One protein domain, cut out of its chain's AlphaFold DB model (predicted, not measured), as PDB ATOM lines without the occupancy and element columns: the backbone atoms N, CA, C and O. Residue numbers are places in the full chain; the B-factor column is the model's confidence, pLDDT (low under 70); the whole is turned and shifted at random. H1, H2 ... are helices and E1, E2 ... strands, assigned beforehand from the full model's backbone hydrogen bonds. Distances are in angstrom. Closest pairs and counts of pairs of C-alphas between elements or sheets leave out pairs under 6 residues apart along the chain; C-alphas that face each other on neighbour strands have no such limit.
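This is residues 111 to 289 of the 290 residues of the protein "Hypothetical protein" of Phaeocystis antarctica (UniProt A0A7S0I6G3). What is the main shape? Residues 141 to 219 wind in stacked turns, a short solenoid with E1, E3, E5 and E7 in one wall and E2, E4 and E6 in another; the hairpin E8 and E9 continues the first wall at one end. H5 crosses E7 and E8, H4 covers E8 and E9, and H1 and H2 sit near one side of the stack. What is it made of? The 179 printed residues include named elements in the order H1 H2 E1 E2 E3 E4 E5 E6 E7 E8 E9 H3 H4 H5, of mixed class, with a mixed sheet E1 E3 E5 E7 E8 E9 and a parallel sheet E2 E4 E6. It is compact, with a radius of gyration of the C-alphas of 16.4 A and spans of 42 by 37 by 30 A.

How do the first helices stand? H1, residues 111 to 119, and H2, residues 125 to 133, are close but not clearly touching, about perpendicular at 86 degrees; their closest C-alphas, of Phe 119 and Ala 127, are 6.0 A apart. Which strands are neighbours? E1, residues 157 to 159, E3, 173 to 179, E5, 188 to 194, E7, 204 to 210, and E8, 223 to 229, are parallel in this order, and E9, 233 to 239, is antiparallel to E8 at 160 degrees; the sheet is twisted. N 159 and O 174, N 191 and O 175, N 207 and O 190, N 224 and O 204, and N 225 and O 237 are within hydrogen-bond range, each pair 2.8 A apart. E2, residues 166 to 168, E4, 182 to 185, and E6, 198 to 201, are parallel in this order, with N 167 to O 182 and N 183 to O 198 at 2.8 A. Which helices are on the larger sheet? H1, height 7.9 A, is over none of its strands; H4, residues 260 to 267, height 9.6 A, is on the same face, two layers with helices on one face of a sheet, and lies over E8 and, only just, with 3 C-alphas, over E9. H5, residues 272 to 287, height 7.5 A, lies over E7 and E8, only just across the strands at 60.3 degrees to E7 on the local plane; the closest C-alphas of E8 and H5, of Met 229 and Cys 275, are 4.7 A apart. H3, residues 245 to 248, is not on it. How are the helix backbones? In H1, H2, H4 and H5 every O i to N i+4 pair is within hydrogen-bond range; H3 is too short for such a pair.

Where do the elements begin and end? C-alpha 111, in H1, is at (239.668, 180.596, 267.193), and C-alpha 287, in H5, is at (218.117, 160.824, 270.187). Which are long? H5 measures 22.3 A, E8 19.9 A and E9 19.8 A from first to last C-alpha.

How large is it? The two C-alphas farthest apart, of Ala 149 and Pro 269, are 46.3 A apart. Is it unbroken and confident? The printed part has no cut, and the links H2 to E1, E7 to E8 and H3 to H4 are long. The mean pLDDT of the printed part is 94.8, and no printed residue is under 70.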
ATOM      1  N   GLU A 111     239.681 179.991 268.530       92.12
ATOM      2  CA  GLU A 111     239.668 180.596 267.193       92.12
ATOM      3  C   GLU A 111     240.285 179.662 266.139       92.12
ATOM      4  O   GLU A 111     239.717 179.458 265.068       92.12
ATOM      5  N   LEU A 112     241.435 179.057 266.448       92.81
ATOM      6  CA  LEU A 112     242.129 178.157 265.529       92.81
ATOM      7  C   LEU A 112     241.367 176.842 265.341       92.81
ATOM      8  O   LEU A 112     241.269 176.357 264.217       92.81
ATOM      9  N   TYR A 113     240.769 176.312 266.412       94.44
ATOM     10  CA  TYR A 113     239.875 175.160 266.359       94.44
ATOM     11  C   TYR A 113     238.707 175.431 265.407       94.44
ATOM     12  O   TYR A 113     238.441 174.620 264.519       94.44
ATOM     13  N   MET A 114     238.045 176.583 265.550       95.31
ATOM     14  CA  MET A 114     236.941 176.998 264.683       95.31
ATOM     15  C   MET A 114     237.401 177.140 263.227       95.31
ATOM     16  O   MET A 114     236.846 176.497 262.336       95.31
ATOM     17  N   ASN A 115     238.466 177.909 262.989       94.94
ATOM     18  CA  ASN A 115     238.989 178.173 261.649       94.94
ATOM     19  C   ASN A 115     239.426 176.891 260.933       94.94
ATOM     20  O   ASN A 115     239.060 176.686 259.777       94.94
ATOM     21  N   ASN A 116     240.168 176.009 261.605       95.19
ATOM     22  CA  ASN A 116     240.654 174.768 261.001       95.19
ATOM     23  C   ASN A 116     239.549 173.722 260.837       95.19
ATOM     24  O   ASN A 116     239.544 173.013 259.830       95.19
ATOM     25  N   SER A 117     238.570 173.684 261.750       96.12
ATOM     26  CA  SER A 117     237.368 172.867 261.560       96.12
ATOM     27  C   SER A 117     236.611 173.313 260.317       96.12
ATOM     28  O   SER A 117     236.285 172.478 259.488       96.12
ATOM     29  N   LEU A 118     236.397 174.619 260.129       97.38
ATOM     30  CA  LEU A 118     235.742 175.157 258.936       97.38
ATOM     31  C   LEU A 118     236.587 175.018 257.671       97.38
ATOM     32  O   LEU A 118     236.038 174.866 256.585       97.38
ATOM     33  N   PHE A 119     237.916 175.012 257.781       96.50
ATOM     34  CA  PHE A 119     238.816 174.946 256.631       96.50
ATOM     35  C   PHE A 119     238.592 173.705 255.754       96.50
ATOM     36  O   PHE A 119     238.860 173.732 254.551       96.50
ATOM     37  N   VAL A 120     238.022 172.634 256.313       95.06
ATOM     38  CA  VAL A 120     237.611 171.441 255.557       95.06
ATOM     39  C   VAL A 120     236.557 171.728 254.478       95.06
ATOM     40  O   VAL A 120     236.442 170.932 253.545       95.06
ATOM     41  N   THR A 121     235.825 172.846 254.537       95.81
ATOM     42  CA  THR A 121     234.852 173.258 253.503       95.81
ATOM     43  C   THR A 121     235.534 173.901 252.287       95.81
ATOM     44  O   THR A 121     234.975 173.926 251.182       95.81
ATOM     45  N   ALA A 122     236.772 174.382 252.447       95.25
ATOM     46  CA  ALA A 122     237.459 175.164 251.431       95.25
ATOM     47  C   ALA A 122     237.881 174.325 250.212       95.25
ATOM     48  O   ALA A 122     238.165 173.119 250.282       95.25
ATOM     49  N   ALA A 123     237.954 174.989 249.060       92.25
ATOM     50  CA  ALA A 123     238.401 174.421 247.791       92.25
ATOM     51  C   ALA A 123     239.896 174.708 247.547       92.25
ATOM     52  O   ALA A 123     240.268 175.342 246.565       92.25
ATOM     53  N   SER A 124     240.764 174.265 248.463       93.62
ATOM     54  CA  SER A 124     242.222 174.423 248.351       93.62
ATOM     55  C   SER A 124     242.958 173.085 248.473       93.62
ATOM     56  O   SER A 124     242.411 172.108 248.992       93.62
ATOM     57  N   ALA A 125     244.216 173.039 248.019       93.44
ATOM     58  CA  ALA A 125     245.072 171.858 248.158       93.44
ATOM     59  C   ALA A 125     245.305 171.481 249.632       93.44
ATOM     60  O   ALA A 125     245.238 170.305 249.983       93.44
ATOM     61  N   SER A 126     245.483 172.479 250.505       93.88
ATOM     62  CA  SER A 126     245.625 172.256 251.947       93.88
ATOM     63  C   SER A 126     244.338 171.715 252.566       93.88
ATOM     64  O   SER A 126     244.381 170.731 253.294       93.88
ATOM     65  N   ALA A 127     243.173 172.256 252.197       93.62
ATOM     66  CA  ALA A 127     241.893 171.728 252.666       93.62
ATOM     67  C   ALA A 127     241.643 170.297 252.160       93.62
ATOM     68  O   ALA A 127     241.139 169.454 252.897       93.62
ATOM     69  N   HIS A 128     242.033 169.986 250.921       92.19
ATOM     70  CA  HIS A 128     241.981 168.618 250.401       92.19
ATOM     71  C   HIS A 128     242.908 167.673 251.179       92.19
ATOM     72  O   HIS A 128     242.485 166.577 251.544       92.19
ATOM     73  N   ALA A 129     244.136 168.100 251.486       93.69
ATOM     74  CA  ALA A 129     245.057 167.331 252.317       93.69
ATOM     75  C   ALA A 129     244.510 167.116 253.738       93.69
ATOM     76  O   ALA A 129     244.584 165.996 254.236       93.69
ATOM     77  N   LEU A 130     243.897 168.136 254.349       94.00
ATOM     78  CA  LEU A 130     243.249 168.026 255.659       94.00
ATOM     79  C   LEU A 130     242.106 167.003 255.632       94.00
ATOM     80  O   LEU A 130     242.058 166.115 256.478       94.00
ATOM     81  N   ARG A 131     241.226 167.063 254.622       92.50
ATOM     82  CA  ARG A 131     240.151 166.072 254.448       92.50
ATOM     83  C   ARG A 131     240.706 164.648 254.335       92.50
ATOM     84  O   ARG A 131     240.200 163.749 254.999       92.50
ATOM     85  N   ARG A 132     241.789 164.445 253.572       91.69
ATOM     86  CA  ARG A 132     242.462 163.136 253.457       91.69
ATOM     87  C   ARG A 132     243.105 162.684 254.766       91.69
ATOM     88  O   ARG A 132     242.995 161.511 255.108       91.69
ATOM     89  N   PHE A 133     243.750 163.595 255.495       91.75
ATOM     90  CA  PHE A 133     244.338 163.315 256.806       91.75
ATOM     91  C   PHE A 133     243.276 162.834 257.801       91.75
ATOM     92  O   PHE A 133     243.460 161.812 258.457       91.75
ATOM     93  N   LEU A 134     242.120 163.503 257.820       90.62
ATOM     94  CA  LEU A 134     240.947 163.130 258.618       90.62
ATOM     95  C   LEU A 134     240.191 161.909 258.065       90.62
ATOM     96  O   LEU A 134     239.171 161.517 258.626       90.62
ATOM     97  N   ARG A 135     240.683 161.299 256.977       90.31
ATOM     98  CA  ARG A 135     240.077 160.148 256.290       90.31
ATOM     99  C   ARG A 135     238.637 160.393 255.842       90.31
ATOM    100  O   ARG A 135     237.841 159.460 255.764       90.31
ATOM    101  N   LEU A 136     238.313 161.637 255.503       88.75
ATOM    102  CA  LEU A 136     237.068 161.946 254.819       88.75
ATOM    103  C   LEU A 136     237.196 161.404 253.393       88.75
ATOM    104  O   LEU A 136     238.115 161.778 252.665       88.75
ATOM    105  N   GLY A 137     236.294 160.497 253.012       79.75
ATOM    106  CA  GLY A 137     236.131 160.065 251.619       79.75
ATOM    107  C   GLY A 137     235.857 161.222 250.643       79.75
ATOM    108  O   GLY A 137     235.760 162.386 251.029       79.75
ATOM    109  N   ASP A 138     235.701 160.897 249.360       79.06
ATOM    110  CA  ASP A 138     235.676 161.898 248.280       79.06
ATOM    111  C   ASP A 138     234.464 162.853 248.323       79.06
ATOM    112  O   ASP A 138     234.497 163.937 247.737       79.06
ATOM    113  N   GLY A 139     233.403 162.483 249.047       84.00
ATOM    114  CA  GLY A 139     232.212 163.306 249.259       84.00
ATOM    115  C   GLY A 139     232.269 164.136 250.542       84.00
ATOM    116  O   GLY A 139     232.792 163.699 251.562       84.00
ATOM    117  N   ARG A 140     231.659 165.323 250.536       90.44
ATOM    118  CA  ARG A 140     231.537 166.175 251.736       90.44
ATOM    119  C   ARG A 140     230.400 165.760 252.673       90.44
ATOM    120  O   ARG A 140     230.332 166.247 253.792       90.44
ATOM    121  N   GLN A 141     229.541 164.845 252.231       93.56
ATOM    122  CA  GLN A 141     228.463 164.263 253.024       93.56
ATOM    123  C   GLN A 141     228.673 162.753 253.139       93.56
ATOM    124  O   GLN A 141     228.809 162.077 252.118       93.56
ATOM    125  N   GLN A 142     228.749 162.226 254.362       94.19
ATOM    126  CA  GLN A 142     229.046 160.809 254.613       94.19
ATOM    127  C   GLN A 142     228.245 160.288 255.799       94.19
ATOM    128  O   GLN A 142     228.084 160.988 256.800       94.19
ATOM    129  N   LEU A 143     227.762 159.046 255.689       95.00
ATOM    130  CA  LEU A 143     227.034 158.347 256.758       95.00
ATOM    131  C   LEU A 143     225.875 159.176 257.347       95.00
ATOM    132  O   LEU A 143     225.599 159.094 258.536       95.00
ATOM    133  N   SER A 144     225.242 160.029 256.539       96.94
ATOM    134  CA  SER A 144     224.256 161.006 257.011       96.94
ATOM    135  C   SER A 144     222.878 160.766 256.396       96.94
ATOM    136  O   SER A 144     222.765 160.440 255.215       96.94
ATOM    137  N   GLU A 145     221.838 160.961 257.201       97.69
ATOM    138  CA  GLU A 145     220.422 160.911 256.833       97.69
ATOM    139  C   GLU A 145     219.868 162.340 256.832       97.69
ATOM    140  O   GLU A 145     219.460 162.870 257.868       97.69
ATOM    141  N   ILE A 146     219.876 162.989 255.669       97.31
ATOM    142  CA  ILE A 146     219.374 164.356 255.511       97.31
ATOM    143  C   ILE A 146     218.038 164.306 254.774       97.31
ATOM    144  O   ILE A 146     217.936 163.703 253.704       97.31
ATOM    145  N   ALA A 147     217.001 164.906 255.357       96.94
ATOM    146  CA  ALA A 147     215.680 164.946 254.743       96.94
ATOM    147  C   ALA A 147     215.710 165.674 253.391       96.94
ATOM    148  O   ALA A 147     216.385 166.687 253.239       96.94
ATOM    149  N   ALA A 148     214.910 165.206 252.428       95.00
ATOM    150  CA  ALA A 148     214.861 165.777 251.078       95.00
ATOM    151  C   ALA A 148     214.436 167.259 251.034       95.00
ATOM    152  O   ALA A 148     214.747 167.956 250.076       95.00
ATOM    153  N   ALA A 149     213.723 167.731 252.061       91.44
ATOM    154  CA  ALA A 149     213.316 169.128 252.201       91.44
ATOM    155  C   ALA A 149     214.416 170.035 252.786       91.44
ATOM    156  O   ALA A 149     214.200 171.237 252.902       91.44
ATOM    157  N   ALA A 150     215.558 169.480 253.207       96.75
ATOM    158  CA  ALA A 150     216.677 170.275 253.687       96.75
ATOM    159  C   ALA A 150     217.485 170.840 252.511       96.75
ATOM    160  O   ALA A 150     217.845 170.124 251.575       96.75
ATOM    161  N   GLU A 151     217.827 172.118 252.594       97.94
ATOM    162  CA  GLU A 151     218.739 172.772 251.664       97.94
ATOM    163  C   GLU A 151     220.168 172.636 252.188       97.94
ATOM    164  O   GLU A 151     220.459 173.042 253.313       97.94
ATOM    165  N   VAL A 152     221.072 172.077 251.385       97.75
ATOM    166  CA  VAL A 152     222.473 171.890 251.781       97.75
ATOM    167  C   VAL A 152     223.398 172.543 250.771       97.75
ATOM    168  O   VAL A 152     223.398 172.195 249.590       97.75
ATOM    169  N   ASP A 153     224.217 173.473 251.250       97.62
ATOM    170  CA  ASP A 153     225.274 174.081 250.458       97.62
ATOM    171  C   ASP A 153     226.323 173.030 250.054       97.62
ATOM    172  O   ASP A 153     226.776 172.226 250.871       97.62
ATOM    173  N   ALA A 154     226.760 173.053 248.791       93.94
ATOM    174  CA  ALA A 154     227.773 172.120 248.277       93.94
ATOM    175  C   ALA A 154     229.133 172.252 249.001       93.94
ATOM    176  O   ALA A 154     229.971 171.345 248.977       93.94
ATOM    177  N   GLY A 155     229.356 173.401 249.640       93.62
ATOM    178  CA  GLY A 155     230.463 173.740 250.516       93.62
ATOM    179  C   GLY A 155     230.505 172.944 251.819       93.62
ATOM    180  O   GLY A 155     231.596 172.611 252.289       93.62
ATOM    181  N   ALA A 156     229.335 172.669 252.395       97.06
ATOM    182  CA  ALA A 156     229.188 172.156 253.752       97.06
ATOM    183  C   ALA A 156     229.729 170.729 253.898       97.06
ATOM    184  O   ALA A 156     229.634 169.912 252.979       97.06
ATOM    185  N   VAL A 157     230.281 170.429 255.076       97.50
ATOM    186  CA  VAL A 157     230.759 169.087 255.428       97.50
ATOM    187  C   VAL A 157     229.852 168.494 256.497       97.50
ATOM    188  O   VAL A 157     229.682 169.079 257.562       97.50
ATOM    189  N   ILE A 158     229.254 167.341 256.203       97.81
ATOM    190  CA  ILE A 158     228.256 166.692 257.057       97.81
ATOM    191  C   ILE A 158     228.618 165.217 257.221       97.81
ATOM    192  O   ILE A 158     228.648 164.457 256.255       97.81
ATOM    193  N   LEU A 159     228.893 164.804 258.450       97.38
ATOM    194  CA  LEU A 159     229.362 163.462 258.775       97.38
ATOM    195  C   LEU A 159     228.476 162.860 259.861       97.38
ATOM    196  O   LEU A 159     228.209 163.511 260.872       97.38
ATOM    197  N   ASN A 160     228.049 161.611 259.677       97.38
ATOM    198  CA  ASN A 160     227.312 160.836 260.680       97.38
ATOM    199  C   ASN A 160     226.086 161.567 261.277       97.38
ATOM    200  O   ASN A 160     225.829 161.476 262.474       97.38
ATOM    201  N   SER A 161     225.377 162.374 260.486       98.50
ATOM    202  CA  SER A 161     224.336 163.277 261.001       98.50
ATOM    203  C   SER A 161     222.941 162.901 260.503       98.50
ATOM    204  O   SER A 161     222.784 162.459 259.368       98.50
ATOM    205  N   LYS A 162     221.918 163.111 261.335       98.44
ATOM    206  CA  LYS A 162     220.499 162.938 261.002       98.44
ATOM    207  C   LYS A 162     219.746 164.254 261.183       98.44
ATOM    208  O   LYS A 162     219.591 164.729 262.309       98.44
ATOM    209  N   VAL A 163     219.282 164.840 260.083       98.12
ATOM    210  CA  VAL A 163     218.643 166.167 260.072       98.12
ATOM    211  C   VAL A 163     217.313 166.107 259.325       98.12
ATOM    212  O   VAL A 163     217.274 165.746 258.150       98.12
ATOM    213  N   GLY A 164     216.226 166.481 260.005       97.25
ATOM    214  CA  GLY A 164     214.862 166.404 259.464       97.25
ATOM    215  C   GLY A 164     214.446 167.545 258.521       97.25
ATOM    216  O   GLY A 164     213.408 167.435 257.872       97.25
ATOM    217  N   GLY A 165     215.236 168.616 258.396       97.31
ATOM    218  CA  GLY A 165     214.947 169.755 257.515       97.31
ATOM    219  C   GLY A 165     215.818 170.985 257.792       97.31
ATOM    220  O   GLY A 165     216.730 170.933 258.620       97.31
ATOM    221  N   GLY A 166     215.502 172.111 257.147       97.75
ATOM    222  CA  GLY A 166     216.180 173.401 257.342       97.75
ATOM    223  C   GLY A 166     217.204 173.733 256.252       97.75
ATOM    224  O   GLY A 166     217.157 173.160 255.166       97.75
ATOM    225  N   ARG A 167     218.109 174.676 256.533       98.38
ATOM    226  CA  ARG A 167     219.134 175.166 255.602       98.38
ATOM    227  C   ARG A 167     220.527 175.074 256.224       98.38
ATOM    228  O   ARG A 167     220.866 175.804 257.148       98.38
ATOM    229  N   ILE A 168     221.370 174.216 255.667       98.62
ATOM    230  CA  ILE A 168     222.783 174.102 256.032       98.62
ATOM    231  C   ILE A 168     223.577 174.932 255.025       98.62
ATOM    232  O   ILE A 168     223.857 174.493 253.909       98.62
ATOM    233  N   GLY A 169     223.879 176.169 255.412       98.06
ATOM    234  CA  GLY A 169     224.545 177.164 254.583       98.06
ATOM    235  C   GLY A 169     226.048 176.921 254.395       98.06
ATOM    236  O   GLY A 169     226.625 176.002 254.991       98.06
ATOM    237  N   PRO A 170     226.709 177.767 253.584       97.25
ATOM    238  CA  PRO A 170     228.135 177.655 253.304       97.25
ATOM    239  C   PRO A 170     228.981 177.729 254.575       97.25
ATOM    240  O   PRO A 170     228.576 178.296 255.592       97.25
ATOM    241  N   ASN A 171     230.189 177.165 254.498       96.81
ATOM    242  CA  ASN A 171     231.136 177.108 255.615       96.81
ATOM    243  C   ASN A 171     230.521 176.513 256.888       96.81
ATOM    244  O   ASN A 171     230.787 176.997 257.977       96.81
ATOM    245  N   SER A 172     229.690 175.481 256.761       98.62
ATOM    246  CA  SER A 172     229.136 174.776 257.917       98.62
ATOM    247  C   SER A 172     229.709 173.370 258.010       98.62
ATOM    248  O   SER A 172     229.871 172.686 256.993       98.62
ATOM    249  N   VAL A 173     230.009 172.941 259.233       98.56
ATOM    250  CA  VAL A 173     230.526 171.604 259.533       98.56
ATOM    251  C   VAL A 173     229.650 170.956 260.593       98.56
ATOM    252  O   VAL A 173     229.530 171.468 261.702       98.56
ATOM    253  N   LEU A 174     229.038 169.828 260.246       98.69
ATOM    254  CA  LEU A 174     228.215 169.021 261.138       98.69
ATOM    255  C   LEU A 174     228.850 167.636 261.263       98.69
ATOM    256  O   LEU A 174     229.023 166.935 260.269       98.69
ATOM    257  N   VAL A 175     229.180 167.218 262.480       98.25
ATOM    258  CA  VAL A 175     229.715 165.885 262.770       98.25
ATOM    259  C   VAL A 175     228.910 165.276 263.905       98.25
ATOM    260  O   VAL A 175     228.879 165.827 265.000       98.25
ATOM    261  N   ASN A 176     228.273 164.133 263.660       98.44
ATOM    262  CA  ASN A 176     227.400 163.460 264.623       98.44
ATOM    263  C   ASN A 176     226.272 164.362 265.167       98.44
ATOM    264  O   ASN A 176     226.069 164.469 266.377       98.44
ATOM    265  N   VAL A 177     225.558 165.049 264.270       98.81
ATOM    266  CA  VAL A 177     224.463 165.966 264.624       98.81
ATOM    267  C   VAL A 177     223.112 165.289 264.422       98.81
ATOM    268  O   VAL A 177     222.841 164.758 263.352       98.81
ATOM    269  N   ASN A 178     222.249 165.319 265.435       98.62
ATOM    270  CA  ASN A 178     220.892 164.771 265.389       98.62
ATOM    271  C   ASN A 178     219.903 165.864 265.818       98.62
ATOM    272  O   ASN A 178     219.954 166.318 266.962       98.62
ATOM    273  N   ALA A 179     219.036 166.309 264.906       97.94
ATOM    274  CA  ALA A 179     218.080 167.385 265.175       97.94
ATOM    275  C   ALA A 179     216.864 167.336 264.230       97.94
ATOM    276  O   ALA A 179     217.000 166.900 263.080       97.94
ATOM    277  N   PRO A 180     215.687 167.839 264.656       96.62
ATOM    278  CA  PRO A 180     214.506 167.915 263.796       96.62
ATOM    279  C   PRO A 180     214.726 168.849 262.598       96.62
ATOM    280  O   PRO A 180     214.256 168.565 261.503       96.62
ATOM    281  N   SER A 181     215.484 169.933 262.768       97.38
ATOM    282  CA  SER A 181     215.933 170.786 261.666       97.38
ATOM    283  C   SER A 181     217.172 171.588 262.049       97.38
ATOM    284  O   SER A 181     217.347 171.920 263.223       97.38
ATOM    285  N   VAL A 182     217.989 171.956 261.062       98.56
ATOM    286  CA  VAL A 182     219.179 172.799 261.247       98.56
ATOM    287  C   VAL A 182     219.149 173.956 260.248       98.56
ATOM    288  O   VAL A 182     219.043 173.727 259.049       98.56
ATOM    289  N   ASP A 183     219.244 175.190 260.741       98.62
ATOM    290  CA  ASP A 183     219.326 176.427 259.950       98.62
ATOM    291  C   ASP A 183     220.568 177.222 260.379       98.62
ATOM    292  O   ASP A 183     220.527 178.016 261.321       98.62
ATOM    293  N   VAL A 184     221.712 176.910 259.765       98.69
ATOM    294  CA  VAL A 184     223.020 177.426 260.195       98.69
ATOM    295  C   VAL A 184     223.886 177.883 259.033       98.69
ATOM    296  O   VAL A 184     223.777 177.374 257.920       98.69
ATOM    297  N   GLU A 185     224.795 178.817 259.302       98.62
ATOM    298  CA  GLU A 185     225.808 179.256 258.341       98.62
ATOM    299  C   GLU A 185     227.114 179.611 259.055       98.62
ATOM    300  O   GLU A 185     227.106 180.330 260.052       98.62
ATOM    301  N   GLY A 186     228.259 179.143 258.555       98.31
ATOM    302  CA  GLY A 186     229.533 179.436 259.220       98.31
ATOM    303  C   GLY A 186     229.715 178.718 260.564       98.31
ATOM    304  O   GLY A 186     230.575 179.128 261.336       98.31
ATOM    305  N   CYS A 187     228.888 177.721 260.894       98.69
ATOM    306  CA  CYS A 187     228.884 177.080 262.211       98.69
ATOM    307  C   CYS A 187     229.635 175.746 262.221       98.69
ATOM    308  O   CYS A 187     229.645 175.006 261.233       98.69
ATOM    309  N   VAL A 188     230.176 175.392 263.387       98.75
ATOM    310  CA  VAL A 188     230.736 174.064 263.666       98.75
ATOM    311  C   VAL A 188     229.880 173.379 264.727       98.75
ATOM    312  O   VAL A 188     229.682 173.900 265.820       98.75
ATOM    313  N   LEU A 189     229.329 172.213 264.409       98.81
ATOM    314  CA  LEU A 189     228.519 171.408 265.319       98.81
ATOM    315  C   LEU A 189     229.154 170.020 265.403       98.81
ATOM    316  O   LEU A 189     229.118 169.266 264.431       98.81
ATOM    317  N   ILE A 190     229.732 169.678 266.553       98.50
ATOM    318  CA  ILE A 190     230.405 168.395 266.789       98.50
ATOM    319  C   ILE A 190     229.707 167.676 267.933       98.50
ATOM    320  O   ILE A 190     229.630 168.212 269.034       98.50
ATOM    321  N   ASN A 191     229.229 166.462 267.676       98.62
ATOM    322  CA  ASN A 191     228.475 165.636 268.611       98.62
ATOM    323  C   ASN A 191     227.317 166.411 269.254       98.62
ATOM    324  O   ASN A 191     227.368 166.785 270.420       98.62
ATOM    325  N   VAL A 192     226.284 166.719 268.470       98.81
ATOM    326  CA  VAL A 192     225.145 167.521 268.938       98.81
ATOM    327  C   VAL A 192     223.868 166.708 268.816       98.81
ATOM    328  O   VAL A 192     223.589 166.100 267.786       98.81
ATOM    329  N   THR A 193     223.059 166.682 269.864       98.69
ATOM    330  CA  THR A 193     221.706 166.126 269.813       98.69
ATOM    331  C   THR A 193     220.750 167.125 270.433       98.69
ATOM    332  O   THR A 193     220.884 167.456 271.608       98.69
ATOM    333  N   SER A 194     219.807 167.627 269.641       98.06
ATOM    334  CA  SER A 194     218.787 168.561 270.115       98.06
ATOM    335  C   SER A 194     217.408 168.071 269.718       98.06
ATOM    336  O   SER A 194     217.183 167.757 268.552       98.06
ATOM    337  N   THR A 195     216.475 168.044 270.671       96.56
ATOM    338  CA  THR A 195     215.055 167.747 270.413       96.56
ATOM    339  C   THR A 195     214.300 168.934 269.811       96.56
ATOM    340  O   THR A 195     213.106 168.833 269.540       96.56
ATOM    341  N   ARG A 196     214.976 170.072 269.606       95.94
ATOM    342  CA  ARG A 196     214.436 171.302 269.019       95.94
ATOM    343  C   ARG A 196     215.240 171.693 267.770       95.94
ATOM    344  O   ARG A 196     216.344 171.188 267.563       95.94
ATOM    345  N   PRO A 197     214.713 172.579 266.907       97.00
ATOM    346  CA  PRO A 197     215.485 173.146 265.807       97.00
ATOM    347  C   PRO A 197     216.790 173.790 266.286       97.00
ATOM    348  O   PRO A 197     216.805 174.455 267.319       97.00
ATOM    349  N   ILE A 198     217.861 173.657 265.507       98.50
ATOM    350  CA  ILE A 198     219.121 174.371 265.745       98.50
ATOM    351  C   ILE A 198     219.208 175.542 264.772       98.50
ATOM    352  O   ILE A 198     218.991 175.348 263.573       98.50
ATOM    353  N   LYS A 199     219.532 176.739 265.268       98.56
ATOM    354  CA  LYS A 199     219.705 177.939 264.441       98.56
ATOM    355  C   LYS A 199     220.951 178.721 264.819       98.56
ATOM    356  O   LYS A 199     221.258 178.809 266.000       98.56
ATOM    357  N   GLY A 200     221.637 179.330 263.862       98.06
ATOM    358  CA  GLY A 200     222.657 180.327 264.194       98.06
ATOM    359  C   GLY A 200     223.692 180.586 263.114       98.06
ATOM    360  O   GLY A 200     223.644 180.020 262.021       98.06
ATOM    361  N   ARG A 201     224.635 181.470 263.422       98.12
ATOM    362  CA  ARG A 201     225.689 181.883 262.502       98.12
ATOM    363  C   ARG A 201     227.024 182.050 263.214       98.12
ATOM    364  O   ARG A 201     227.126 182.792 264.183       98.12
ATOM    365  N   GLY A 202     228.073 181.430 262.678       97.69
ATOM    366  CA  GLY A 202     229.446 181.638 263.155       97.69
ATOM    367  C   GLY A 202     229.765 181.057 264.539       97.69
ATOM    368  O   GLY A 202     230.822 181.369 265.084       97.69
ATOM    369  N   GLY A 203     228.876 180.250 265.126       98.06
ATOM    370  CA  GLY A 203     229.067 179.642 266.445       98.06
ATOM    371  C   GLY A 203     229.642 178.225 266.424       98.06
ATOM    372  O   GLY A 203     229.820 177.602 265.371       98.06
ATOM    373  N   LEU A 204     229.907 177.707 267.626       98.56
ATOM    374  CA  LEU A 204     230.401 176.351 267.867       98.56
ATOM    375  C   LEU A 204     229.544 175.662 268.932       98.56
ATOM    376  O   LEU A 204     229.450 176.144 270.059       98.56
ATOM    377  N   LEU A 205     228.996 174.496 268.601       98.81
ATOM    378  CA  LEU A 205     228.415 173.571 269.573       98.81
ATOM    379  C   LEU A 205     229.286 172.317 269.645       98.81
ATOM    380  O   LEU A 205     229.500 171.656 268.627       98.81
ATOM    381  N   TYR A 206     229.773 171.983 270.839       98.38
ATOM    382  CA  TYR A 206     230.621 170.816 271.062       98.38
ATOM    383  C   TYR A 206     230.042 169.906 272.145       98.38
ATOM    384  O   TYR A 206     229.894 170.321 273.293       98.38
ATOM    385  N   ASN A 207     229.757 168.655 271.787       98.12
ATOM    386  CA  ASN A 207     229.264 167.636 272.709       98.12
ATOM    387  C   ASN A 207     227.964 168.067 273.411       98.12
ATOM    388  O   ASN A 207     227.852 167.961 274.621       98.12
ATOM    389  N   VAL A 208     227.011 168.652 272.679       98.69
ATOM    390  CA  VAL A 208     225.821 169.294 273.264       98.69
ATOM    391  C   VAL A 208     224.617 168.361 273.243       98.69
ATOM    392  O   VAL A 208     224.231 167.864 272.182       98.69
ATOM    393  N   VAL A 209     223.958 168.216 274.398       98.19
ATOM    394  CA  VAL A 209     222.636 167.582 274.513       98.19
ATOM    395  C   VAL A 209     221.617 168.621 274.963       98.19
ATOM    396  O   VAL A 209     221.668 169.138 276.086       98.19
ATOM    397  N   ASP A 210     220.668 168.913 274.082       96.81
ATOM    398  CA  ASP A 210     219.608 169.886 274.302       96.81
ATOM    399  C   ASP A 210     218.229 169.223 274.265       96.81
ATOM    400  O   ASP A 210     217.727 168.822 273.219       96.81
ATOM    401  N   GLU A 211     217.617 169.131 275.441       92.00
ATOM    402  CA  GLU A 211     216.289 168.545 275.649       92.00
ATOM    403  C   GLU A 211     215.345 169.542 276.335       92.00
ATOM    404  O   GLU A 211     214.395 169.151 277.016       92.00
ATOM    405  N   ALA A 212     215.649 170.842 276.234       82.56
ATOM    406  CA  ALA A 212     214.836 171.878 276.851       82.56
ATOM    407  C   ALA A 212     213.398 171.819 276.309       82.56
ATOM    408  O   ALA A 212     213.177 171.660 275.109       82.56
ATOM    409  N   GLY A 213     212.412 171.954 277.200       71.75
ATOM    410  CA  GLY A 213     211.018 172.116 276.798       71.75
ATOM    411  C   GLY A 213     210.791 173.494 276.174       71.75
ATOM    412  O   GLY A 213     211.361 174.482 276.633       71.75
ATOM    413  N   GLY A 214     209.954 173.572 275.139       75.88
ATOM    414  CA  GLY A 214     209.590 174.829 274.479       75.88
ATOM    415  C   GLY A 214     209.808 174.811 272.966       75.88
ATOM    416  O   GLY A 214     210.289 173.830 272.405       75.88
ATOM    417  N   LEU A 215     209.411 175.907 272.312       77.56
ATOM    418  CA  LEU A 215     209.447 176.056 270.850       77.56
ATOM    419  C   LEU A 215     210.662 176.833 270.337       77.56
ATOM    420  O   LEU A 215     210.928 176.808 269.136       77.56
ATOM    421  N   GLU A 216     211.388 177.522 271.220       93.25
ATOM    422  CA  GLU A 216     212.582 178.261 270.815       93.25
ATOM    423  C   GLU A 216     213.618 177.305 270.212       93.25
ATOM    424  O   GLU A 216     213.647 176.131 270.581       93.25
ATOM    425  N   PRO A 217     214.474 177.744 269.285       96.06
ATOM    426  CA  PRO A 217     215.572 176.922 268.801       96.06
ATOM    427  C   PRO A 217     216.729 176.854 269.812       96.06
ATOM    428  O   PRO A 217     216.872 177.704 270.694       96.06
ATOM    429  N   LEU A 218     217.588 175.845 269.676       97.56
ATOM    430  CA  LEU A 218     218.942 175.891 270.226       97.56
ATOM    431  C   LEU A 218     219.786 176.831 269.357       97.56
ATOM    432  O   LEU A 218     219.897 176.612 268.149       97.56
ATOM    433  N   THR A 219     220.387 177.858 269.955       97.38
ATOM    434  CA  THR A 219     221.197 178.831 269.213       97.38
ATOM    435  C   THR A 219     222.654 178.382 269.054       97.38
ATOM    436  O   THR A 219     223.238 177.764 269.944       97.38
ATOM    437  N   CYS A 220     223.249 178.712 267.907       98.00
ATOM    438  CA  CYS A 220     224.648 178.485 267.534       98.00
ATOM    439  C   CYS A 220     225.272 179.793 267.008       98.00
ATOM    440  O   CYS A 220     225.891 179.830 265.946       98.00
ATOM    441  N   ASP A 221     225.055 180.887 267.742       97.25
ATOM    442  CA  ASP A 221     225.633 182.217 267.465       97.25
ATOM    443  C   ASP A 221     226.867 182.517 268.335       97.25
ATOM    444  O   ASP A 221     227.558 183.517 268.156       97.25
ATOM    445  N   ALA A 222     227.144 181.644 269.301       96.31
ATOM    446  CA  ALA A 222     228.273 181.718 270.215       96.31
ATOM    447  C   ALA A 222     228.860 180.314 270.416       96.31
ATOM    448  O   ALA A 222     228.506 179.371 269.702       96.31
ATOM    449  N   VAL A 223     229.771 180.171 271.375       97.56
ATOM    450  CA  VAL A 223     230.374 178.878 271.695       97.56
ATOM    451  C   VAL A 223     229.669 178.267 272.897       97.56
ATOM    452  O   VAL A 223     229.535 178.910 273.937       97.56
ATOM    453  N   ARG A 224     229.248 177.009 272.767       97.69
ATOM    454  CA  ARG A 224     228.767 176.179 273.871       97.69
ATOM    455  C   ARG A 224     229.417 174.802 273.813       97.69
ATOM    456  O   ARG A 224     229.470 174.176 272.754       97.69
ATOM    457  N   ALA A 225     229.839 174.315 274.969       97.44
ATOM    458  CA  ALA A 225     230.218 172.930 275.174       97.44
ATOM    459  C   ALA A 225     229.502 172.374 276.406       97.44
ATOM    460  O   ALA A 225     229.470 173.042 277.441       97.44
ATOM    461  N   ASP A 226     228.956 171.160 276.315       98.12
ATOM    462  CA  ASP A 226     228.467 170.466 277.508       98.12
ATOM    463  C   ASP A 226     229.540 169.487 278.010       98.12
ATOM    464  O   ASP A 226     230.136 168.713 277.249       98.12
ATOM    465  N   VAL A 227     229.792 169.533 279.316       97.00
ATOM    466  CA  VAL A 227     230.737 168.660 280.017       97.00
ATOM    467  C   VAL A 227     229.947 167.677 280.864       97.00
ATOM    468  O   VAL A 227     229.204 168.082 281.759       97.00
ATOM    469  N   PHE A 228     230.113 166.389 280.573       96.94
ATOM    470  CA  PHE A 228     229.445 165.303 281.282       96.94
ATOM    471  C   PHE A 228     230.397 164.669 282.285       96.94
ATOM    472  O   PHE A 228     231.550 164.384 281.964       96.94
ATOM    473  N   MET A 229     229.883 164.434 283.484       95.00
ATOM    474  CA  MET A 229     230.567 163.732 284.563       95.00
ATOM    475  C   MET A 229     229.683 162.561 285.036       95.00
ATOM    476  O   MET A 229     228.470 162.552 284.769       95.00
ATOM    477  N   PRO A 230     230.246 161.564 285.742       92.06
ATOM    478  CA  PRO A 230     229.482 160.441 286.274       92.06
ATOM    479  C   PRO A 230     228.319 160.893 287.170       92.06
ATOM    480  O   PRO A 230     228.311 161.991 287.726       92.06
ATOM    481  N   GLY A 231     227.302 160.040 287.305       88.88
ATOM    482  CA  GLY A 231     226.112 160.353 288.108       88.88
ATOM    483  C   GLY A 231     225.104 161.287 287.425       88.88
ATOM    484  O   GLY A 231     224.221 161.816 288.093       88.88
ATOM    485  N   GLY A 232     225.208 161.481 286.105       85.38
ATOM    486  CA  GLY A 232     224.261 162.292 285.326       85.38
ATOM    487  C   GLY A 232     224.498 163.799 285.432       85.38
ATOM    488  O   GLY A 232     223.616 164.590 285.100       85.38
ATOM    489  N   ILE A 233     225.678 164.205 285.898       93.38
ATOM    490  CA  ILE A 233     226.059 165.609 286.006       93.38
ATOM    491  C   ILE A 233     226.398 166.135 284.608       93.38
ATOM    492  O   ILE A 233     227.221 165.564 283.891       93.38
ATOM    493  N   LYS A 234     225.770 167.255 284.239       95.50
ATOM    494  CA  LYS A 234     226.031 167.986 282.998       95.50
ATOM    495  C   LYS A 234     226.259 169.461 283.307       95.50
ATOM    496  O   LYS A 234     225.341 170.142 283.764       95.50
ATOM    497  N   HIS A 235     227.446 169.965 282.997       96.75
ATOM    498  CA  HIS A 235     227.744 171.393 283.034       96.75
ATOM    499  C   HIS A 235     227.645 171.980 281.631       96.75
ATOM    500  O   HIS A 235     228.360 171.556 280.726       96.75
ATOM    501  N   VAL A 236     226.766 172.965 281.461       96.94
ATOM    502  CA  VAL A 236     226.685 173.755 280.231       96.94
ATOM    503  C   VAL A 236     227.688 174.898 280.340       96.94
ATOM    504  O   VAL A 236     227.610 175.697 281.273       96.94
ATOM    505  N   MET A 237     228.639 174.952 279.410       97.56
ATOM    506  CA  MET A 237     229.715 175.939 279.392       97.56
ATOM    507  C   MET A 237     229.623 176.790 278.127       97.56
ATOM    508  O   MET A 237     229.623 176.271 277.014       97.56
ATOM    509  N   HIS A 238     229.586 178.100 278.305       97.12
ATOM    510  CA  HIS A 238     229.497 179.126 277.279       97.12
ATOM    511  C   HIS A 238     230.815 179.893 277.128       97.12
ATOM    512  O   HIS A 238     231.582 180.077 278.079       97.12
ATOM    513  N   SER A 239     231.077 180.338 275.902       95.94
ATOM    514  CA  SER A 239     232.196 181.204 275.531       95.94
ATOM    515  C   SER A 239     231.879 181.933 274.217       95.94
ATOM    516  O   SER A 239     230.794 181.800 273.648       95.94
ATOM    517  N   SER A 240     232.840 182.688 273.693       94.69
ATOM    518  CA  SER A 240     232.757 183.312 272.373       94.69
ATOM    519  C   SER A 240     234.110 183.282 271.664       94.69
ATOM    520  O   SER A 240     235.148 183.125 272.305       94.69
ATOM    521  N   LEU A 241     234.118 183.500 270.348       91.56
ATOM    522  CA  LEU A 241     235.368 183.658 269.590       91.56
ATOM    523  C   LEU A 241     236.157 184.917 269.996       91.56
ATOM    524  O   LEU A 241     237.349 184.997 269.723       91.56
ATOM    525  N   ALA A 242     235.518 185.878 270.671       91.62
ATOM    526  CA  ALA A 242     236.175 187.064 271.220       91.62
ATOM    527  C   ALA A 242     236.808 186.817 272.604       91.62
ATOM    528  O   ALA A 242     237.522 187.676 273.121       91.62
ATOM    529  N   THR A 243     236.540 185.669 273.231       90.38
ATOM    530  CA  THR A 243     237.042 185.342 274.566       90.38
ATOM    531  C   THR A 243     238.476 184.823 274.484       90.38
ATOM    532  O   THR A 243     238.731 183.753 273.934       90.38
ATOM    533  N   ASP A 244     239.414 185.534 275.111       88.69
ATOM    534  CA  ASP A 244     240.765 185.020 275.335       88.69
ATOM    535  C   ASP A 244     240.759 183.984 276.468       88.69
ATOM    536  O   ASP A 244     240.636 184.320 277.649       88.69
ATOM    537  N   GLY A 245     240.914 182.711 276.099       85.12
ATOM    538  CA  GLY A 245     240.946 181.591 277.037       85.12
ATOM    539  C   GLY A 245     242.096 181.650 278.047       85.12
ATOM    540  O   GLY A 245     241.922 181.164 279.162       85.12
ATOM    541  N   GLY A 246     243.230 182.279 277.715       86.50
ATOM    542  CA  GLY A 246     244.353 182.434 278.647       86.50
ATOM    543  C   GLY A 246     244.013 183.379 279.800       86.50
ATOM    544  O   GLY A 246     244.317 183.094 280.958       86.50
ATOM    545  N   THR A 247     243.303 184.462 279.489       89.44
ATOM    546  CA  THR A 247     242.830 185.439 280.477       89.44
ATOM    547  C   THR A 247     241.589 184.935 281.225       89.44
ATOM    548  O   THR A 247     241.480 185.090 282.442       89.44
ATOM    549  N   ALA A 248     240.661 184.283 280.519       92.88
ATOM    550  CA  ALA A 248     239.398 183.806 281.080       92.88
ATOM    551  C   ALA A 248     239.514 182.490 281.869       92.88
ATOM    552  O   ALA A 248     238.569 182.134 282.567       92.88
ATOM    553  N   TRP A 249     240.645 181.773 281.804       93.75
ATOM    554  CA  TRP A 249     240.811 180.422 282.367       93.75
ATOM    555  C   TRP A 249     240.294 180.271 283.805       93.75
ATOM    556  O   TRP A 249     239.595 179.312 284.131       93.75
ATOM    557  N   LYS A 250     240.614 181.246 284.662       95.88
ATOM    558  CA  LYS A 250     240.275 181.232 286.094       95.88
ATOM    559  C   LYS A 250     239.001 182.006 286.432       95.88
ATOM    560  O   LYS A 250     238.561 181.967 287.577       95.88
ATOM    561  N   VAL A 251     238.413 182.702 285.461       95.56
ATOM    562  CA  VAL A 251     237.238 183.557 285.650       95.56
ATOM    563  C   VAL A 251     235.978 182.771 285.295       95.56
ATOM    564  O   VAL A 251     235.920 182.098 284.268       95.56
ATOM    565  N   THR A 252     234.952 182.855 286.138       96.81
ATOM    566  CA  THR A 252     233.618 182.368 285.775       96.81
ATOM    567  C   THR A 252     232.975 183.392 284.849       96.81
ATOM    568  O   THR A 252     232.684 184.510 285.270       96.81
ATOM    569  N   LEU A 253     232.809 183.030 283.579       95.06
ATOM    570  CA  LEU A 253     232.124 183.874 282.600       95.06
ATOM    571  C   LEU A 253     230.616 183.908 282.870       95.06
ATOM    572  O   LEU A 253     230.069 182.995 283.488       95.06
ATOM    573  N   ASP A 254     229.952 184.952 282.378       93.12
ATOM    574  CA  ASP A 254     228.499 185.064 282.480       93.12
ATOM    575  C   ASP A 254     227.796 183.856 281.835       93.12
ATOM    576  O   ASP A 254     228.235 183.334 280.809       93.12
ATOM    577  N   GLY A 255     226.730 183.381 282.479       91.38
ATOM    578  CA  GLY A 255     226.012 182.163 282.095       91.38
ATOM    579  C   GLY A 255     226.693 180.835 282.463       91.38
ATOM    580  O   GLY A 255     226.036 179.797 282.382       91.38
ATOM    581  N   ASN A 256     227.957 180.832 282.909       96.69
ATOM    582  CA  ASN A 256     228.644 179.596 283.298       96.69
ATOM    583  C   ASN A 256     228.473 179.275 284.789       96.69
ATOM    584  O   ASN A 256     228.583 180.168 285.630       96.69
ATOM    585  N   PRO A 257     228.304 177.989 285.153       94.94
ATOM    586  CA  PRO A 257     228.252 177.577 286.556       94.94
ATOM    587  C   PRO A 257     229.629 177.632 287.239       94.94
ATOM    588  O   PRO A 257     229.717 177.795 288.455       94.94
ATOM    589  N   HIS A 258     230.708 177.495 286.464       96.19
ATOM    590  CA  HIS A 258     232.090 177.441 286.941       96.19
ATOM    591  C   HIS A 258     233.038 178.130 285.948       96.19
ATOM    592  O   HIS A 258     232.686 178.363 284.792       96.19
ATOM    593  N   SER A 259     234.262 178.436 286.380       97.00
ATOM    594  CA  SER A 259     235.353 178.786 285.462       97.00
ATOM    595  C   SER A 259     235.835 177.553 284.691       97.00
ATOM    596  O   SER A 259     235.578 176.414 285.096       97.00
ATOM    597  N   PHE A 260     236.577 177.761 283.600       95.06
ATOM    598  CA  PHE A 260     237.182 176.654 282.851       95.06
ATOM    599  C   PHE A 260     238.158 175.849 283.724       95.06
ATOM    600  O   PHE A 260     238.114 174.620 283.717       95.06
ATOM    601  N   GLU A 261     238.958 176.524 284.558       95.56
ATOM    602  CA  GLU A 261     239.824 175.870 285.545       95.56
ATOM    603  C   GLU A 261     239.021 175.067 286.577       95.56
ATOM    604  O   GLU A 261     239.440 173.981 286.977       95.56
ATOM    605  N   GLY A 262     237.868 175.585 287.009       96.44
ATOM    606  CA  GLY A 262     236.983 174.900 287.949       96.44
ATOM    607  C   GLY A 262     236.495 173.562 287.398       96.44
ATOM    608  O   GLY A 262     236.625 172.542 288.072       96.44
ATOM    609  N   ILE A 263     236.018 173.550 286.148       95.44
ATOM    610  CA  ILE A 263     235.627 172.313 285.455       95.44
ATOM    611  C   ILE A 263     236.825 171.381 285.260       95.44
ATOM    612  O   ILE A 263     236.715 170.185 285.519       95.44
ATOM    613  N   TYR A 264     237.977 171.915 284.844       92.69
ATOM    614  CA  TYR A 264     239.202 171.133 284.680       92.69
ATOM    615  C   TYR A 264     239.583 170.402 285.975       92.69
ATOM    616  O   TYR A 264     239.763 169.188 285.958       92.69
ATOM    617  N   LYS A 265     239.613 171.108 287.112       92.69
ATOM    618  CA  LYS A 265     239.905 170.526 288.433       92.69
ATOM    619  C   LYS A 265     238.851 169.511 288.876       92.69
ATOM    620  O   LYS A 265     239.211 168.478 289.426       92.69
ATOM    621  N   ALA A 266     237.572 169.780 288.617       92.44
ATOM    622  CA  ALA A 266     236.493 168.841 288.924       92.44
ATOM    623  C   ALA A 266     236.600 167.540 288.107       92.44
ATOM    624  O   ALA A 266     236.253 166.479 288.615       92.44
ATOM    625  N   ASN A 267     237.124 167.616 286.878       90.06
ATOM    626  CA  ASN A 267     237.344 166.460 286.008       90.06
ATOM    627  C   ASN A 267     238.622 165.669 286.321       90.06
ATOM    628  O   ASN A 267     238.670 164.486 286.005       90.06
ATOM    629  N   GLN A 268     239.647 166.280 286.929       87.12
ATOM    630  CA  GLN A 268     240.939 165.625 287.199       87.12
ATOM    631  C   GLN A 268     240.857 164.245 287.880       87.12
ATOM    632  O   GLN A 268     241.597 163.359 287.459       87.12
ATOM    633  N   PRO A 269     240.021 164.028 288.914       88.75
ATOM    634  CA  PRO A 269     239.951 162.729 289.582       88.75
ATOM    635  C   PRO A 269     239.023 161.721 288.886       88.75
ATOM    636  O   PRO A 269     238.891 160.601 289.375       88.75
ATOM    637  N   LEU A 270     238.327 162.111 287.813       89.94
ATOM    638  CA  LEU A 270     237.293 161.291 287.184       89.94
ATOM    639  C   LEU A 270     237.876 160.353 286.124       89.94
ATOM    640  O   LEU A 270     238.825 160.694 285.417       89.94
ATOM    641  N   ASP A 271     237.254 159.185 285.966       89.50
ATOM    642  CA  ASP A 271     237.566 158.281 284.864       89.50
ATOM    643  C   ASP A 271     236.959 158.812 283.554       89.50
ATOM    644  O   ASP A 271     235.744 158.980 283.413       89.50
ATOM    645  N   VAL A 272     237.817 159.060 282.563       90.25
ATOM    646  CA  VAL A 272     237.409 159.563 281.244       90.25
ATOM    647  C   VAL A 272     236.437 158.619 280.524       90.25
ATOM    648  O   VAL A 272     235.573 159.088 279.777       90.25
ATOM    649  N   GLN A 273     236.533 157.304 280.746       93.81
ATOM    650  CA  GLN A 273     235.620 156.317 280.165       93.81
ATOM    651  C   GLN A 273     234.217 156.452 280.758       93.81
ATOM    652  O   GLN A 273     233.238 156.391 280.016       93.81
ATOM    653  N   GLU A 274     234.106 156.708 282.063       95.69
ATOM    654  CA  GLU A 274     232.818 156.952 282.720       95.69
ATOM    655  C   GLU A 274     232.196 158.279 282.269       95.69
ATOM    656  O   GLU A 274     231.003 158.322 281.959       95.69
ATOM    657  N   CYS A 275     232.995 159.347 282.151       95.19
ATOM    658  CA  CYS A 275     232.540 160.622 281.583       95.19
ATOM    659  C   CYS A 275     232.031 160.453 280.141       95.19
ATOM    660  O   CYS A 275     230.980 160.987 279.781       95.19
ATOM    661  N   THR A 276     232.748 159.673 279.324       95.25
ATOM    662  CA  THR A 276     232.346 159.368 277.940       95.25
ATOM    663  C   THR A 276     231.041 158.577 277.908       95.25
ATOM    664  O   THR A 276     230.113 158.952 277.196       95.25
ATOM    665  N   ALA A 277     230.916 157.537 278.737       96.50
ATOM    666  CA  ALA A 277     229.694 156.746 278.834       96.50
ATOM    667  C   ALA A 277     228.485 157.589 279.283       96.50
ATOM    668  O   ALA A 277     227.374 157.387 278.788       96.50
ATOM    669  N   ALA A 278     228.694 158.555 280.184       97.12
ATOM    670  CA  ALA A 278     227.658 159.495 280.605       97.12
ATOM    671  C   ALA A 278     227.193 160.394 279.445       97.12
ATOM    672  O   ALA A 278     225.986 160.560 279.247       97.12
ATOM    673  N   ALA A 279     228.129 160.925 278.649       97.19
ATOM    674  CA  ALA A 279     227.808 161.697 277.447       97.19
ATOM    675  C   ALA A 279     227.033 160.850 276.421       97.19
ATOM    676  O   ALA A 279     225.959 161.255 275.968       97.19
ATOM    677  N   ASP A 280     227.517 159.644 276.113       97.25
ATOM    678  CA  ASP A 280     226.879 158.725 275.165       97.25
ATOM    679  C   ASP A 280     225.456 158.350 275.594       97.25
ATOM    680  O   ASP A 280     224.534 158.329 274.770       97.25
ATOM    681  N   ALA A 281     225.250 158.085 276.887       96.81
ATOM    682  CA  ALA A 281     223.932 157.796 277.440       96.81
ATOM    683  C   ALA A 281     222.972 158.985 277.266       96.81
ATOM    684  O   ALA A 281     221.837 158.781 276.826       96.81
ATOM    685  N   ALA A 282     223.432 160.210 277.540       97.44
ATOM    686  CA  ALA A 282     222.635 161.424 277.364       97.44
ATOM    687  C   ALA A 282     222.263 161.656 275.889       97.44
ATOM    688  O   ALA A 282     221.092 161.869 275.568       97.44
ATOM    689  N   HIS A 283     223.226 161.527 274.971       97.94
ATOM    690  CA  HIS A 283     222.974 161.622 273.531       97.94
ATOM    691  C   HIS A 283     221.993 160.551 273.048       97.94
ATOM    692  O   HIS A 283     221.053 160.856 272.313       97.94
ATOM    693  N   LYS A 284     222.167 159.298 273.482       97.19
ATOM    694  CA  LYS A 284     221.276 158.186 273.126       97.19
ATOM    695  C   LYS A 284     219.852 158.422 273.625       97.19
ATOM    696  O   LYS A 284     218.904 158.180 272.878       97.19
ATOM    697  N   GLN A 285     219.699 158.891 274.863       96.12
ATOM    698  CA  GLN A 285     218.396 159.201 275.448       96.12
ATOM    699  C   GLN A 285     217.691 160.327 274.687       96.12
ATOM    700  O   GLN A 285     216.520 160.177 274.339       96.12
ATOM    701  N   ALA A 286     218.401 161.416 274.387       96.31
ATOM    702  CA  ALA A 286     217.853 162.536 273.630       96.31
ATOM    703  C   ALA A 286     217.491 162.128 272.195       96.31
ATOM    704  O   ALA A 286     216.416 162.458 271.699       96.31
ATOM    705  N   LYS A 287     218.346 161.329 271.546       95.44
ATOM    706  CA  LYS A 287     218.117 160.824 270.187       95.44
ATOM    707  C   LYS A 287     216.884 159.926 270.091       95.44
ATOM    708  O   LYS A 287     216.228 159.935 269.061       95.44
ATOM    709  N   ALA A 288     216.541 159.182 271.143       95.62
ATOM    710  CA  ALA A 288     215.334 158.350 271.169       95.62
ATOM    711  C   ALA A 288     214.018 159.158 271.169       95.62
ATOM    712  O   ALA A 288     212.947 158.571 271.028       95.62
ATOM    713  N   LYS A 289     214.090 160.483 271.351       93.25
ATOM    714  CA  LYS A 289     212.945 161.405 271.333       93.25
ATOM    715  C   LYS A 289     212.759 162.113 269.979       93.25
ATOM    716  O   LYS A 289     211.816 162.892 269.857       93.25
TER     717      LYS A 289